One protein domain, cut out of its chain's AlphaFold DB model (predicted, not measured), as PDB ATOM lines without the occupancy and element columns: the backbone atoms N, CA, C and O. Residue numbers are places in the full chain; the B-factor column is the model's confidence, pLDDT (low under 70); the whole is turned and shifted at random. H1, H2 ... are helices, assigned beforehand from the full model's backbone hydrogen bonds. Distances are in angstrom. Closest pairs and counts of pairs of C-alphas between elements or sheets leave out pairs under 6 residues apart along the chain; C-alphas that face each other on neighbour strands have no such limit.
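Overview. This is residues 416 to 500 and 508 to 526 of the 638 residues of an uncharacterized protein of Ectocarpus sp. CCAP 1310/34 (UniProt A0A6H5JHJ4). With little regular structure, this is a rounded, compact body of loops with H2 near its middle, H3 packed on H2, H4 next to H3, and H1 on the side away from H3 and H4. The 104 printed residues include four named helices, H1 to H4 in order, and no named strand; the class is all helix, with 22 residues in named elements. The radius of gyration of the C-alphas is 13.4 A and the spans are 33 by 32 by 31 A.

Along the chain. Residues 416 to 470 hold no named element; residues 437 to 438 pair antiparallel with 451 to 452. H1 is residues 471 to 474, from C-alpha 471 at (192.501, 103.535, 178.637). H2 is residues 481 to 488, 10.6 A long. H3 is residues 511 to 516, 8.1 A. H4, residues 519 to 522, ends at (191.500, 108.944, 209.049).

Arrangement. H2 and H3 touch at a steep tilt of 61 degrees, the same way; their closest C-alphas, Met 481 and Met 511, are 6.5 A apart. H3 and H4 are close but not clearly touching, with C-alphas of Gly 516 and Lys 522 closest at 5.8 A. H1 is apart from H2, H3 and H4. In H2 and H3 every O i to N i+4 pair is within hydrogen-bond range; H1 and H4 are too short for one.

Size, cuts and confidence. Residues 501 to 507 are not printed; C-alphas 500 and 508 are 10.5 A apart. No printed residue is under pLDDT 70.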
ATOM      1  N   LYS A 416     186.920 101.626 203.232       84.75
ATOM      2  CA  LYS A 416     185.848 100.607 203.222       84.75
ATOM      3  C   LYS A 416     185.081 100.534 201.895       84.75
ATOM      4  O   LYS A 416     184.500  99.496 201.570       84.75
ATOM      5  N   ARG A 417     185.039 101.637 201.140       84.00
ATOM      6  CA  ARG A 417     184.378 101.737 199.830       84.00
ATOM      7  C   ARG A 417     185.328 101.449 198.663       84.00
ATOM      8  O   ARG A 417     184.860 101.407 197.531       84.00
ATOM      9  N   MET A 418     186.619 101.236 198.917       88.06
ATOM     10  CA  MET A 418     187.604 100.920 197.885       88.06
ATOM     11  C   MET A 418     187.697  99.413 197.621       88.06
ATOM     12  O   MET A 418     187.497  98.571 198.500       88.06
ATOM     13  N   ASN A 419     188.063  99.072 196.387       90.12
ATOM     14  CA  ASN A 419     188.434  97.717 195.994       90.12
ATOM     15  C   ASN A 419     189.950  97.531 195.985       90.12
ATOM     16  O   ASN A 419     190.713  98.482 196.114       90.12
ATOM     17  N   LEU A 420     190.404  96.287 195.817       90.00
ATOM     18  CA  LEU A 420     191.833  95.995 195.675       90.00
ATOM     19  C   LEU A 420     192.390  96.440 194.315       90.00
ATOM     20  O   LEU A 420     193.525  96.908 194.256       90.00
ATOM     21  N   GLY A 421     191.607  96.271 193.248       88.62
ATOM     22  CA  GLY A 421     191.953  96.637 191.871       88.62
ATOM     23  C   GLY A 421     191.107  97.796 191.345       88.62
ATOM     24  O   GLY A 421     190.413  98.460 192.111       88.62
ATOM     25  N   VAL A 422     191.177  98.036 190.037       89.81
ATOM     26  CA  VAL A 422     190.479  99.147 189.368       89.81
ATOM     27  C   VAL A 422     188.961  99.002 189.428       89.81
ATOM     28  O   VAL A 422     188.417  97.944 189.114       89.81
ATOM     29  N   GLY A 423     188.284 100.109 189.724       86.69
ATOM     30  CA  GLY A 423     186.834 100.231 189.681       86.69
ATOM     31  C   GLY A 423     186.132  99.312 190.674       86.69
ATOM     32  O   GLY A 423     186.670  98.924 191.715       86.69
ATOM     33  N   GLY A 424     184.889  98.964 190.363       81.81
ATOM     34  CA  GLY A 424     184.102  98.071 191.197       81.81
ATOM     35  C   GLY A 424     182.622  98.185 190.957       81.81
ATOM     36  O   GLY A 424     182.150  99.243 190.567       81.81
ATOM     37  N   VAL A 425     181.900  97.111 191.259       77.44
ATOM     38  CA  VAL A 425     180.441  97.097 191.242       77.44
ATOM     39  C   VAL A 425     179.947  96.662 192.613       77.44
ATOM     40  O   VAL A 425     180.433  95.674 193.167       77.44
ATOM     41  N   ARG A 426     178.976  97.386 193.168       73.94
ATOM     42  CA  ARG A 426     178.291  97.013 194.407       73.94
ATOM     43  C   ARG A 426     176.794  97.137 194.174       73.94
ATOM     44  O   ARG A 426     176.322  98.174 193.739       73.94
ATOM     45  N   ASN A 427     176.057  96.060 194.441       73.12
ATOM     46  CA  ASN A 427     174.615  95.976 194.182       73.12
ATOM     47  C   ASN A 427     174.214  96.289 192.723       73.12
ATOM     48  O   ASN A 427     173.132  96.810 192.484       73.12
ATOM     49  N   GLY A 428     175.073  95.962 191.752       75.12
ATOM     50  CA  GLY A 428     174.803  96.187 190.326       75.12
ATOM     51  C   GLY A 428     175.179  97.576 189.801       75.12
ATOM     52  O   GLY A 428     175.127  97.779 188.593       75.12
ATOM     53  N   GLU A 429     175.623  98.495 190.662       75.81
ATOM     54  CA  GLU A 429     176.063  99.840 190.270       75.81
ATOM     55  C   GLU A 429     177.580  99.993 190.391       75.81
ATOM     56  O   GLU A 429     178.204  99.444 191.308       75.81
ATOM     57  N   GLU A 430     178.185 100.739 189.463       80.94
ATOM     58  CA  GLU A 430     179.605 101.075 189.532       80.94
ATOM     59  C   GLU A 430     179.876 101.943 190.769       80.94
ATOM     60  O   GLU A 430     179.092 102.826 191.123       80.94
ATOM     61  N   LEU A 431     180.977 101.667 191.467       80.06
ATOM     62  CA  LEU A 431     181.347 102.423 192.657       80.06
ATOM     63  C   LEU A 431     181.506 103.904 192.305       80.06
ATOM     64  O   LEU A 431     182.307 104.260 191.440       80.06
ATOM     65  N   ALA A 432     180.772 104.756 193.022       80.06
ATOM     66  CA  ALA A 432     180.857 106.198 192.850       80.06
ATOM     67  C   ALA A 432     182.309 106.693 193.015       80.06
ATOM     68  O   ALA A 432     183.010 106.211 193.917       80.06
ATOM     69  N   PRO A 433     182.748 107.660 192.187       84.88
ATOM     70  CA  PRO A 433     184.084 108.230 192.278       84.88
ATOM     71  C   PRO A 433     184.314 108.863 193.654       84.88
ATOM     72  O   PRO A 433     183.368 109.286 194.327       84.88
ATOM     73  N   MET A 434     185.580 108.907 194.061       88.69
ATOM     74  CA  MET A 434     186.016 109.612 195.262       88.69
ATOM     75  C   MET A 434     186.785 110.870 194.882       88.69
ATOM     76  O   MET A 434     187.487 110.898 193.866       88.69
ATOM     77  N   ASP A 435     186.649 111.886 195.721       88.25
ATOM     78  CA  ASP A 435     187.365 113.142 195.626       88.25
ATOM     79  C   ASP A 435     188.868 112.913 195.860       88.25
ATOM     80  O   ASP A 435     189.263 111.964 196.548       88.25
ATOM     81  N   PRO A 436     189.738 113.731 195.242       90.50
ATOM     82  CA  PRO A 436     191.169 113.652 195.491       90.50
ATOM     83  C   PRO A 436     191.487 114.004 196.947       90.50
ATOM     84  O   PRO A 436     190.820 114.839 197.557       90.50
ATOM     85  N   VAL A 437     192.549 113.402 197.469       90.69
ATOM     86  CA  VAL A 437     193.051 113.661 198.822       90.69
ATOM     87  C   VAL A 437     194.341 114.461 198.754       90.69
ATOM     88  O   VAL A 437     195.150 114.265 197.846       90.69
ATOM     89  N   THR A 438     194.538 115.364 199.709       92.00
ATOM     90  CA  THR A 438     195.845 115.993 199.926       92.00
ATOM     91  C   THR A 438     196.563 115.180 200.983       92.00
ATOM     92  O   THR A 438     196.032 115.000 202.075       92.00
ATOM     93  N   ILE A 439     197.740 114.662 200.655       90.94
ATOM     94  CA  ILE A 439     198.538 113.862 201.582       90.94
ATOM     95  C   ILE A 439     198.958 114.751 202.755       90.94
ATOM     96  O   ILE A 439     199.554 115.806 202.548       90.94
ATOM     97  N   LEU A 440     198.631 114.337 203.980       91.00
ATOM     98  CA  LEU A 440     198.877 115.131 205.190       91.00
ATOM     99  C   LEU A 440     200.196 114.778 205.895       91.00
ATOM    100  O   LEU A 440     200.630 115.505 206.784       91.00
ATOM    101  N   GLU A 441     200.842 113.682 205.504       91.00
ATOM    102  CA  GLU A 441     202.100 113.202 206.079       91.00
ATOM    103  C   GLU A 441     203.000 112.604 204.995       91.00
ATOM    104  O   GLU A 441     202.503 112.007 204.040       91.00
ATOM    105  N   ASP A 442     204.317 112.761 205.129       91.50
ATOM    106  CA  ASP A 442     205.256 112.245 204.134       91.50
ATOM    107  C   ASP A 442     205.117 110.728 203.981       91.50
ATOM    108  O   ASP A 442     205.195 109.959 204.940       91.50
ATOM    109  N   THR A 443     204.947 110.291 202.736       91.56
ATOM    110  CA  THR A 443     205.014 108.880 202.356       91.56
ATOM    111  C   THR A 443     206.297 108.632 201.563       91.56
ATOM    112  O   THR A 443     206.819 109.571 200.959       91.56
ATOM    113  N   PRO A 444     206.815 107.389 201.510       94.69
ATOM    114  CA  PRO A 444     208.075 107.091 200.826       94.69
ATOM    115  C   PRO A 444     208.192 107.639 199.398       94.69
ATOM    116  O   PRO A 444     209.277 108.045 198.992       94.69
ATOM    117  N   ASN A 445     207.086 107.661 198.647       94.69
ATOM    118  CA  ASN A 445     207.081 108.121 197.258       94.69
ATOM    119  C   ASN A 445     206.379 109.471 197.043       94.69
ATOM    120  O   ASN A 445     206.558 110.066 195.982       94.69
ATOM    121  N   LEU A 446     205.568 109.950 197.994       93.12
ATOM    122  CA  LEU A 446     204.815 111.202 197.861       93.12
ATOM    123  C   LEU A 446     204.931 112.044 199.142       93.12
ATOM    124  O   LEU A 446     204.497 111.575 200.199       93.12
ATOM    125  N   PRO A 447     205.461 113.277 199.064       93.56
ATOM    126  CA  PRO A 447     205.567 114.156 200.222       93.56
ATOM    127  C   PRO A 447     204.211 114.750 200.625       93.56
ATOM    128  O   PRO A 447     203.272 114.818 199.816       93.56
ATOM    129  N   ALA A 448     204.131 115.235 201.862       93.88
ATOM    130  CA  ALA A 448     202.994 115.981 202.379       93.88
ATOM    131  C   ALA A 448     202.675 117.209 201.502       93.88
ATOM    132  O   ALA A 448     203.554 117.839 200.914       93.88
ATOM    133  N   GLY A 449     201.388 117.534 201.377       91.69
ATOM    134  CA  GLY A 449     200.869 118.570 200.481       91.69
ATOM    135  C   GLY A 449     200.615 118.098 199.044       91.69
ATOM    136  O   GLY A 449     199.967 118.809 198.275       91.69
ATOM    137  N   THR A 450     201.059 116.894 198.665       94.38
ATOM    138  CA  THR A 450     200.788 116.348 197.329       94.38
ATOM    139  C   THR A 450     199.318 115.960 197.183       94.38
ATOM    140  O   THR A 450     198.770 115.228 198.008       94.38
ATOM    141  N   VAL A 451     198.680 116.395 196.094       93.44
ATOM    142  CA  VAL A 451     197.319 115.965 195.747       93.44
ATOM    143  C   VAL A 451     197.371 114.599 195.065       93.44
ATOM    144  O   VAL A 451     197.864 114.469 193.943       93.44
ATOM    145  N   GLN A 452     196.814 113.581 195.715       94.00
ATOM    146  CA  GLN A 452     196.626 112.261 195.131       94.00
ATOM    147  C   GLN A 452     195.195 112.096 194.615       94.00
ATOM    148  O   GLN A 452     194.212 112.138 195.356       94.00
ATOM    149  N   HIS A 453     195.074 111.835 193.316       94.00
ATOM    150  CA  HIS A 453     193.793 111.504 192.703       94.00
ATOM    151  C   HIS A 453     193.437 110.038 192.939       94.00
ATOM    152  O   HIS A 453     194.213 109.146 192.595       94.00
ATOM    153  N   LEU A 454     192.229 109.797 193.456       94.00
ATOM    154  CA  LEU A 454     191.695 108.458 193.728       94.00
ATOM    155  C   LEU A 454     190.982 107.823 192.526       94.00
ATOM    156  O   LEU A 454     190.508 106.696 192.610       94.00
ATOM    157  N   VAL A 455     190.919 108.523 191.397       93.31
ATOM    158  CA  VAL A 455     190.330 108.072 190.130       93.31
ATOM    159  C   VAL A 455     191.395 108.207 189.046       93.31
ATOM    160  O   VAL A 455     192.153 109.178 189.054       93.31
ATOM    161  N   PHE A 456     191.466 107.252 188.118       93.62
ATOM    162  CA  PHE A 456     192.357 107.372 186.964       93.62
ATOM    163  C   PHE A 456     191.870 108.475 186.026       93.62
ATOM    164  O   PHE A 456     190.735 108.449 185.542       93.62
ATOM    165  N   ARG A 457     192.735 109.441 185.739       93.94
ATOM    166  CA  ARG A 457     192.456 110.551 184.829       93.94
ATOM    167  C   ARG A 457     192.885 110.205 183.410       93.94
ATOM    168  O   ARG A 457     193.628 109.259 183.154       93.94
ATOM    169  N   ARG A 458     192.398 110.991 182.453       92.00
ATOM    170  CA  ARG A 458     192.835 110.874 181.062       92.00
ATOM    171  C   ARG A 458     194.323 111.225 180.978       92.00
ATOM    172  O   ARG A 458     194.696 112.332 181.343       92.00
ATOM    173  N   GLY A 459     195.126 110.300 180.457       90.50
ATOM    174  CA  GLY A 459     196.579 110.453 180.347       90.50
ATOM    175  C   GLY A 459     197.371 109.832 181.500       90.50
ATOM    176  O   GLY A 459     198.590 109.800 181.405       90.50
ATOM    177  N   ASP A 460     196.706 109.316 182.541       91.81
ATOM    178  CA  ASP A 460     197.375 108.490 183.550       91.81
ATOM    179  C   ASP A 460     197.819 107.152 182.926       91.81
ATOM    180  O   ASP A 460     197.139 106.614 182.048       91.81
ATOM    181  N   ASP A 461     198.929 106.597 183.416       92.62
ATOM    182  CA  ASP A 461     199.387 105.255 183.055       92.62
ATOM    183  C   ASP A 461     198.392 104.167 183.502       92.62
ATOM    184  O   ASP A 461     197.643 104.351 184.475       92.62
ATOM    185  N   PRO A 462     198.374 102.996 182.831       92.69
ATOM    186  CA  PRO A 462     197.586 101.868 183.301       92.69
ATOM    187  C   PRO A 462     198.032 101.433 184.711       92.69
ATOM    188  O   PRO A 462     199.181 101.643 185.105       92.69
ATOM    189  N   PRO A 463     197.148 100.776 185.483       94.31
ATOM    190  CA  PRO A 463     197.473 100.338 186.837       94.31
ATOM    191  C   PRO A 463     198.714  99.445 186.856       94.31
ATOM    192  O   PRO A 463     198.821  98.524 186.044       94.31
ATOM    193  N   PHE A 464     199.597  99.627 187.844       93.94
ATOM    194  CA  PHE A 464     200.894  98.928 187.877       93.94
ATOM    195  C   PHE A 464     200.754  97.391 187.876       93.94
ATOM    196  O   PHE A 464     201.612  96.669 187.376       93.94
ATOM    197  N   HIS A 465     199.654  96.873 188.435       89.50
ATOM    198  CA  HIS A 465     199.350  95.442 188.534       89.50
ATOM    199  C   HIS A 465     198.571  94.899 187.324       89.50
ATOM    200  O   HIS A 465     198.234  93.716 187.283       89.50
ATOM    201  N   SER A 466     198.223  95.746 186.354       91.12
ATOM    202  CA  SER A 466     197.499  95.368 185.135       91.12
ATOM    203  C   SER A 466     197.885  96.283 183.959       91.12
ATOM    204  O   SER A 466     197.024  96.963 183.397       91.12
ATOM    205  N   PRO A 467     199.169  96.285 183.545       91.12
ATOM    206  CA  PRO A 467     199.696  97.225 182.547       91.12
ATOM    207  C   PRO A 467     199.124  97.026 181.133       91.12
ATOM    208  O   PRO A 467     199.262  97.888 180.276       91.12
ATOM    209  N   HIS A 468     198.466  95.893 180.875       92.12
ATOM    210  CA  HIS A 468     197.854  95.553 179.589       92.12
ATOM    211  C   HIS A 468     196.460  96.176 179.381       92.12
ATOM    212  O   HIS A 468     195.883  96.033 178.301       92.12
ATOM    213  N   LEU A 469     195.882  96.825 180.401       91.25
ATOM    214  CA  LEU A 469     194.564  97.448 180.286       91.25
ATOM    215  C   LEU A 469     194.599  98.658 179.347       91.25
ATOM    216  O   LEU A 469     195.464  99.525 179.446       91.25
ATOM    217  N   LYS A 470     193.602  98.752 178.465       92.88
ATOM    218  CA  LYS A 470     193.427  99.908 177.576       92.88
ATOM    219  C   LYS A 470     192.797 101.083 178.342       92.88
ATOM    220  O   LYS A 470     191.972 100.829 179.221       92.88
ATOM    221  N   PRO A 471     193.066 102.353 177.971       91.62
ATOM    222  CA  PRO A 471     192.501 103.535 178.637       91.62
ATOM    223  C   PRO A 471     190.986 103.484 178.867       91.62
ATOM    224  O   PRO A 471     190.520 103.788 179.959       91.62
ATOM    225  N   ALA A 472     190.215 102.993 177.892       90.12
ATOM    226  CA  ALA A 472     188.760 102.843 178.011       90.12
ATOM    227  C   ALA A 472     188.302 101.917 179.161       90.12
ATOM    228  O   ALA A 472     187.139 101.943 179.548       90.12
ATOM    229  N   GLN A 473     189.191 101.075 179.700       89.62
ATOM    230  CA  GLN A 473     188.867 100.117 180.756       89.62
ATOM    231  C   GLN A 473     189.124 100.654 182.165       89.62
ATOM    232  O   GLN A 473     188.540 100.101 183.101       89.62
ATOM    233  N   TYR A 474     189.968 101.682 182.325       91.62
ATOM    234  CA  TYR A 474     190.377 102.197 183.638       91.62
ATOM    235  C   TYR A 474     190.195 103.708 183.812       91.62
ATOM    236  O   TYR A 474     189.957 104.140 184.935       91.62
ATOM    237  N   VAL A 475     190.261 104.516 182.749       92.62
ATOM    238  CA  VAL A 475     190.074 105.971 182.847       92.62
ATOM    239  C   VAL A 475     188.660 106.282 183.338       92.62
ATOM    240  O   VAL A 475     187.685 105.699 182.872       92.62
ATOM    241  N   GLY A 476     188.555 107.194 184.303       89.69
ATOM    242  CA  GLY A 476     187.310 107.541 184.989       89.69
ATOM    243  C   GLY A 476     186.920 106.570 186.106       89.69
ATOM    244  O   GLY A 476     186.001 106.873 186.863       89.69
ATOM    245  N   LYS A 477     187.627 105.443 186.263       91.12
ATOM    246  CA  LYS A 477     187.359 104.471 187.327       91.12
ATOM    247  C   LYS A 477     188.194 104.734 188.567       91.12
ATOM    248  O   LYS A 477     189.326 105.216 188.502       91.12
ATOM    249  N   LEU A 478     187.628 104.357 189.710       92.50
ATOM    250  CA  LEU A 478     188.293 104.440 191.003       92.50
ATOM    251  C   LEU A 478     189.581 103.596 191.014       92.50
ATOM    252  O   LEU A 478     189.597 102.451 190.554       92.50
ATOM    253  N   LYS A 479     190.659 104.146 191.565       94.62
ATOM    254  CA  LYS A 479     191.898 103.423 191.847       94.62
ATOM    255  C   LYS A 479     191.677 102.469 193.021       94.62
ATOM    256  O   LYS A 479     191.063 102.822 194.025       94.62
ATOM    257  N   GLY A 480     192.196 101.251 192.902       93.19
ATOM    258  CA  GLY A 480     192.168 100.282 193.998       93.19
ATOM    259  C   GLY A 480     193.222 100.574 195.067       93.19
ATOM    260  O   GLY A 480     194.226 101.230 194.790       93.19
ATOM    261  N   MET A 481     193.049 100.008 196.266       94.81
ATOM    262  CA  MET A 481     193.993 100.129 197.388       94.81
ATOM    263  C   MET A 481     195.428  99.778 196.980       94.81
ATOM    264  O   MET A 481     196.367 100.441 197.407       94.81
ATOM    265  N   ARG A 482     195.607  98.770 196.108       94.50
ATOM    266  CA  ARG A 482     196.934  98.386 195.603       94.50
ATOM    267  C   ARG A 482     197.612  99.542 194.882       94.50
ATOM    268  O   ARG A 482     198.789  99.780 195.112       94.50
ATOM    269  N   GLN A 483     196.879 100.222 194.000       96.00
ATOM    270  CA  GLN A 483     197.404 101.332 193.210       96.00
ATOM    271  C   GLN A 483     197.771 102.511 194.116       96.00
ATOM    272  O   GLN A 483     198.869 103.035 193.999       96.00
ATOM    273  N   ILE A 484     196.892 102.874 195.054       95.69
ATOM    274  CA  ILE A 484     197.113 103.999 195.974       95.69
ATOM    275  C   ILE A 484     198.313 103.760 196.895       95.69
ATOM    276  O   ILE A 484     199.168 104.633 197.020       95.69
ATOM    277  N   LEU A 485     198.420 102.568 197.489       95.94
ATOM    278  CA  LEU A 485     199.564 102.212 198.335       95.94
ATOM    279  C   LEU A 485     200.867 102.116 197.533       95.94
ATOM    280  O   LEU A 485     201.924 102.453 198.059       95.94
ATOM    281  N   TRP A 486     200.814 101.664 196.276       96.00
ATOM    282  CA  TRP A 486     201.984 101.629 195.396       96.00
ATOM    283  C   TRP A 486     202.468 103.040 195.044       96.00
ATOM    284  O   TRP A 486     203.655 103.323 195.183       96.00
ATOM    285  N   GLU A 487     201.547 103.940 194.689       95.44
ATOM    286  CA  GLU A 487     201.849 105.356 194.443       95.44
ATOM    287  C   GLU A 487     202.492 106.021 195.666       95.44
ATOM    288  O   GLU A 487     203.418 106.801 195.498       95.44
ATOM    289  N   ARG A 488     202.065 105.658 196.885       95.25
ATOM    290  CA  ARG A 488     202.641 106.141 198.154       95.25
ATOM    291  C   ARG A 488     203.929 105.422 198.580       95.25
ATOM    292  O   ARG A 488     204.590 105.864 199.510       95.25
ATOM    293  N   GLY A 489     204.300 104.315 197.935       94.56
ATOM    294  CA  GLY A 489     205.454 103.493 198.331       94.56
ATOM    295  C   GLY A 489     205.238 102.660 199.602       94.56
ATOM    296  O   GLY A 489     206.193 102.170 200.194       94.56
ATOM    297  N   LEU A 490     203.983 102.473 200.018       94.38
ATOM    298  CA  LEU A 490     203.586 101.728 201.221       94.38
ATOM    299  C   LEU A 490     203.164 100.281 200.927       94.38
ATOM    300  O   LEU A 490     202.882  99.501 201.837       94.38
ATOM    301  N   LEU A 491     203.095  99.900 199.649       93.94
ATOM    302  CA  LEU A 491     202.717  98.551 199.252       93.94
ATOM    303  C   LEU A 491     203.864  97.557 199.507       93.94
ATOM    304  O   LEU A 491     204.871  97.573 198.803       93.94
ATOM    305  N   VAL A 492     203.675  96.624 200.445       90.75
ATOM    306  CA  VAL A 492     204.657  95.567 200.750       90.75
ATOM    307  C   VAL A 492     204.212  94.181 200.274       90.75
ATOM    308  O   VAL A 492     203.022  93.868 200.159       90.75
ATOM    309  N   LYS A 493     205.184  93.290 200.036       88.00
ATOM    310  CA  LYS A 493     204.922  91.897 199.637       88.00
ATOM    311  C   LYS A 493     204.110  91.162 200.713       88.00
ATOM    312  O   LYS A 493     204.378  91.289 201.913       88.00
ATOM    313  N   GLY A 494     203.129  90.377 200.264       86.00
ATOM    314  CA  GLY A 494     202.251  89.575 201.124       86.00
ATOM    315  C   GLY A 494     201.036  90.322 201.686       86.00
ATOM    316  O   GLY A 494     200.255  89.715 202.410       86.00
ATOM    317  N   MET A 495     200.845  91.603 201.349       91.00
ATOM    318  CA  MET A 495     199.642  92.332 201.751       91.00
ATOM    319  C   MET A 495     198.367  91.720 201.154       91.00
ATOM    320  O   MET A 495     198.313  91.342 199.979       91.00
ATOM    321  N   SER A 496     197.310  91.701 201.958       90.56
ATOM    322  CA  SER A 496     195.942  91.356 201.557       90.56
ATOM    323  C   SER A 496     194.982  92.467 201.991       90.56
ATOM    324  O   SER A 496     195.404  93.441 202.610       90.56
ATOM    325  N   LYS A 497     193.684  92.357 201.674       88.69
ATOM    326  CA  LYS A 497     192.709  93.388 202.070       88.69
ATOM    327  C   LYS A 497     192.713  93.601 203.592       88.69
ATOM    328  O   LYS A 497     192.973  94.702 204.063       88.69
ATOM    329  N   THR A 498     192.523  92.523 204.350       88.00
ATOM    330  CA  THR A 498     192.352  92.556 205.814       88.00
ATOM    331  C   THR A 498     193.574  92.085 206.602       88.00
ATOM    332  O   THR A 498     193.533  92.104 207.826       88.00
ATOM    333  N   GLY A 499     194.655  91.657 205.937       83.19
ATOM    334  CA  GLY A 499     195.854  91.145 206.616       83.19
ATOM    335  C   GLY A 499     195.717  89.711 207.142       83.19
ATOM    336  O   GLY A 499     196.517  89.290 207.967       83.19
ATOM    337  N   GLY A 500     194.713  88.957 206.682       82.81
ATOM    338  CA  GLY A 500     194.379  87.617 207.183       82.81
ATOM    339  C   GLY A 500     193.047  87.585 207.941       82.81
ATOM    340  O   GLY A 500     192.208  88.473 207.762       82.81
ATOM    341  N   SER A 508     199.786  95.064 209.859       87.00
ATOM    342  CA  SER A 508     200.817  95.656 208.990       87.00
ATOM    343  C   SER A 508     200.742  95.141 207.545       87.00
ATOM    344  O   SER A 508     201.252  95.765 206.613       87.00
ATOM    345  N   LYS A 509     200.065  94.004 207.332       89.88
ATOM    346  CA  LYS A 509     199.805  93.396 206.019       89.88
ATOM    347  C   LYS A 509     198.369  93.607 205.539       89.88
ATOM    348  O   LYS A 509     197.992  93.065 204.494       89.88
ATOM    349  N   SER A 510     197.566  94.391 206.255       93.50
ATOM    350  CA  SER A 510     196.230  94.793 205.824       93.50
ATOM    351  C   SER A 510     196.296  96.100 205.047       93.50
ATOM    352  O   SER A 510     196.583  97.150 205.609       93.50
ATOM    353  N   MET A 511     195.966  96.053 203.755       94.38
ATOM    354  CA  MET A 511     195.843  97.270 202.943       94.38
ATOM    355  C   MET A 511     194.758  98.205 203.487       94.38
ATOM    356  O   MET A 511     194.925  99.418 203.441       94.38
ATOM    357  N   GLU A 512     193.662  97.642 204.005       93.12
ATOM    358  CA  GLU A 512     192.566  98.415 204.590       93.12
ATOM    359  C   GLU A 512     193.000  99.154 205.862       93.12
ATOM    360  O   GLU A 512     192.687 100.331 206.012       93.12
ATOM    361  N   HIS A 513     193.764  98.499 206.741       91.94
ATOM    362  CA  HIS A 513     194.289  99.132 207.950       91.94
ATOM    363  C   HIS A 513     195.382 100.158 207.637       91.94
ATOM    364  O   HIS A 513     195.272 101.298 208.065       91.94
ATOM    365  N   VAL A 514     196.399  99.785 206.850       93.38
ATOM    366  CA  VAL A 514     197.535 100.673 206.547       93.38
ATOM    367  C   VAL A 514     197.073 101.950 205.852       93.38
ATOM    368  O   VAL A 514     197.515 103.029 206.226       93.38
ATOM    369  N   LEU A 515     196.164 101.848 204.877       93.50
ATOM    370  CA  LEU A 515     195.610 103.034 204.223       93.50
ATOM    371  C   LEU A 515     194.651 103.803 205.145       93.50
ATOM    372  O   LEU A 515     194.617 105.024 205.103       93.50
ATOM    373  N   GLY A 516     193.871 103.096 205.969       90.81
ATOM    374  CA  GLY A 516     192.899 103.701 206.881       90.81
ATOM    375  C   GLY A 516     193.515 104.452 208.061       90.81
ATOM    376  O   GLY A 516     192.860 105.334 208.603       90.81
ATOM    377  N   GLU A 517     194.750 104.131 208.450       90.88
ATOM    378  CA  GLU A 517     195.490 104.864 209.486       90.88
ATOM    379  C   GLU A 517     196.191 106.120 208.957       90.88
ATOM    380  O   GLU A 517     196.616 106.947 209.762       90.88
ATOM    381  N   GLN A 518     196.288 106.299 207.635       91.56
ATOM    382  CA  GLN A 518     196.866 107.517 207.073       91.56
ATOM    383  C   GLN A 518     195.965 108.714 207.361       91.56
ATOM    384  O   GLN A 518     194.747 108.642 207.163       91.56
ATOM    385  N   LYS A 519     196.562 109.825 207.797       90.62
ATOM    386  CA  LYS A 519     195.818 111.002 208.276       90.62
ATOM    387  C   LYS A 519     194.769 111.508 207.289       90.62
ATOM    388  O   LYS A 519     193.645 111.783 207.681       90.62
ATOM    389  N   ASP A 520     195.084 111.535 205.999       90.00
ATOM    390  CA  ASP A 520     194.181 112.015 204.946       90.00
ATOM    391  C   ASP A 520     192.971 111.098 204.663       90.00
ATOM    392  O   ASP A 520     192.027 111.515 203.995       90.00
ATOM    393  N   PHE A 521     192.973 109.867 205.189       88.31
ATOM    394  CA  PHE A 521     191.815 108.962 205.206       88.31
ATOM    395  C   PHE A 521     191.158 108.864 206.588       88.31
ATOM    396  O   PHE A 521     189.962 108.576 206.671       88.31
ATOM    397  N   LYS A 522     191.933 109.069 207.656       85.81
ATOM    398  CA  LYS A 522     191.500 108.944 209.049       85.81
ATOM    399  C   LYS A 522     190.797 110.197 209.567       85.81
ATOM    400  O   LYS A 522     189.788 110.079 210.251       85.81
ATOM    401  N   GLU A 523     191.309 111.375 209.223       83.62
ATOM    402  CA  GLU A 523     190.852 112.692 209.697       83.62
ATOM    403  C   GLU A 523     189.777 113.297 208.775       83.62
ATOM    404  O   GLU A 523     189.600 114.511 208.696       83.62
ATOM    405  N   VAL A 524     189.066 112.454 208.023       82.81
ATOM    406  CA  VAL A 524     188.015 112.909 207.112       82.81
ATOM    407  C   VAL A 524     186.737 113.100 207.917       82.81
ATOM    408  O   VAL A 524     186.169 112.133 208.430       82.81
ATOM    409  N   ASP A 525     186.268 114.341 207.990       84.00
ATOM    410  CA  ASP A 525     185.040 114.677 208.704       84.00
ATOM    411  C   ASP A 525     183.826 113.921 208.141       84.00
ATOM    412  O   ASP A 525     183.624 113.794 206.924       84.00
ATOM    413  N   SER A 526     182.970 113.438 209.045       86.94
ATOM    414  CA  SER A 526     181.699 112.829 208.663       86.94
ATOM    415  C   SER A 526     180.723 113.884 208.131       86.94
ATOM    416  O   SER A 526     180.841 115.082 208.400       86.94
TER     417      SER A 526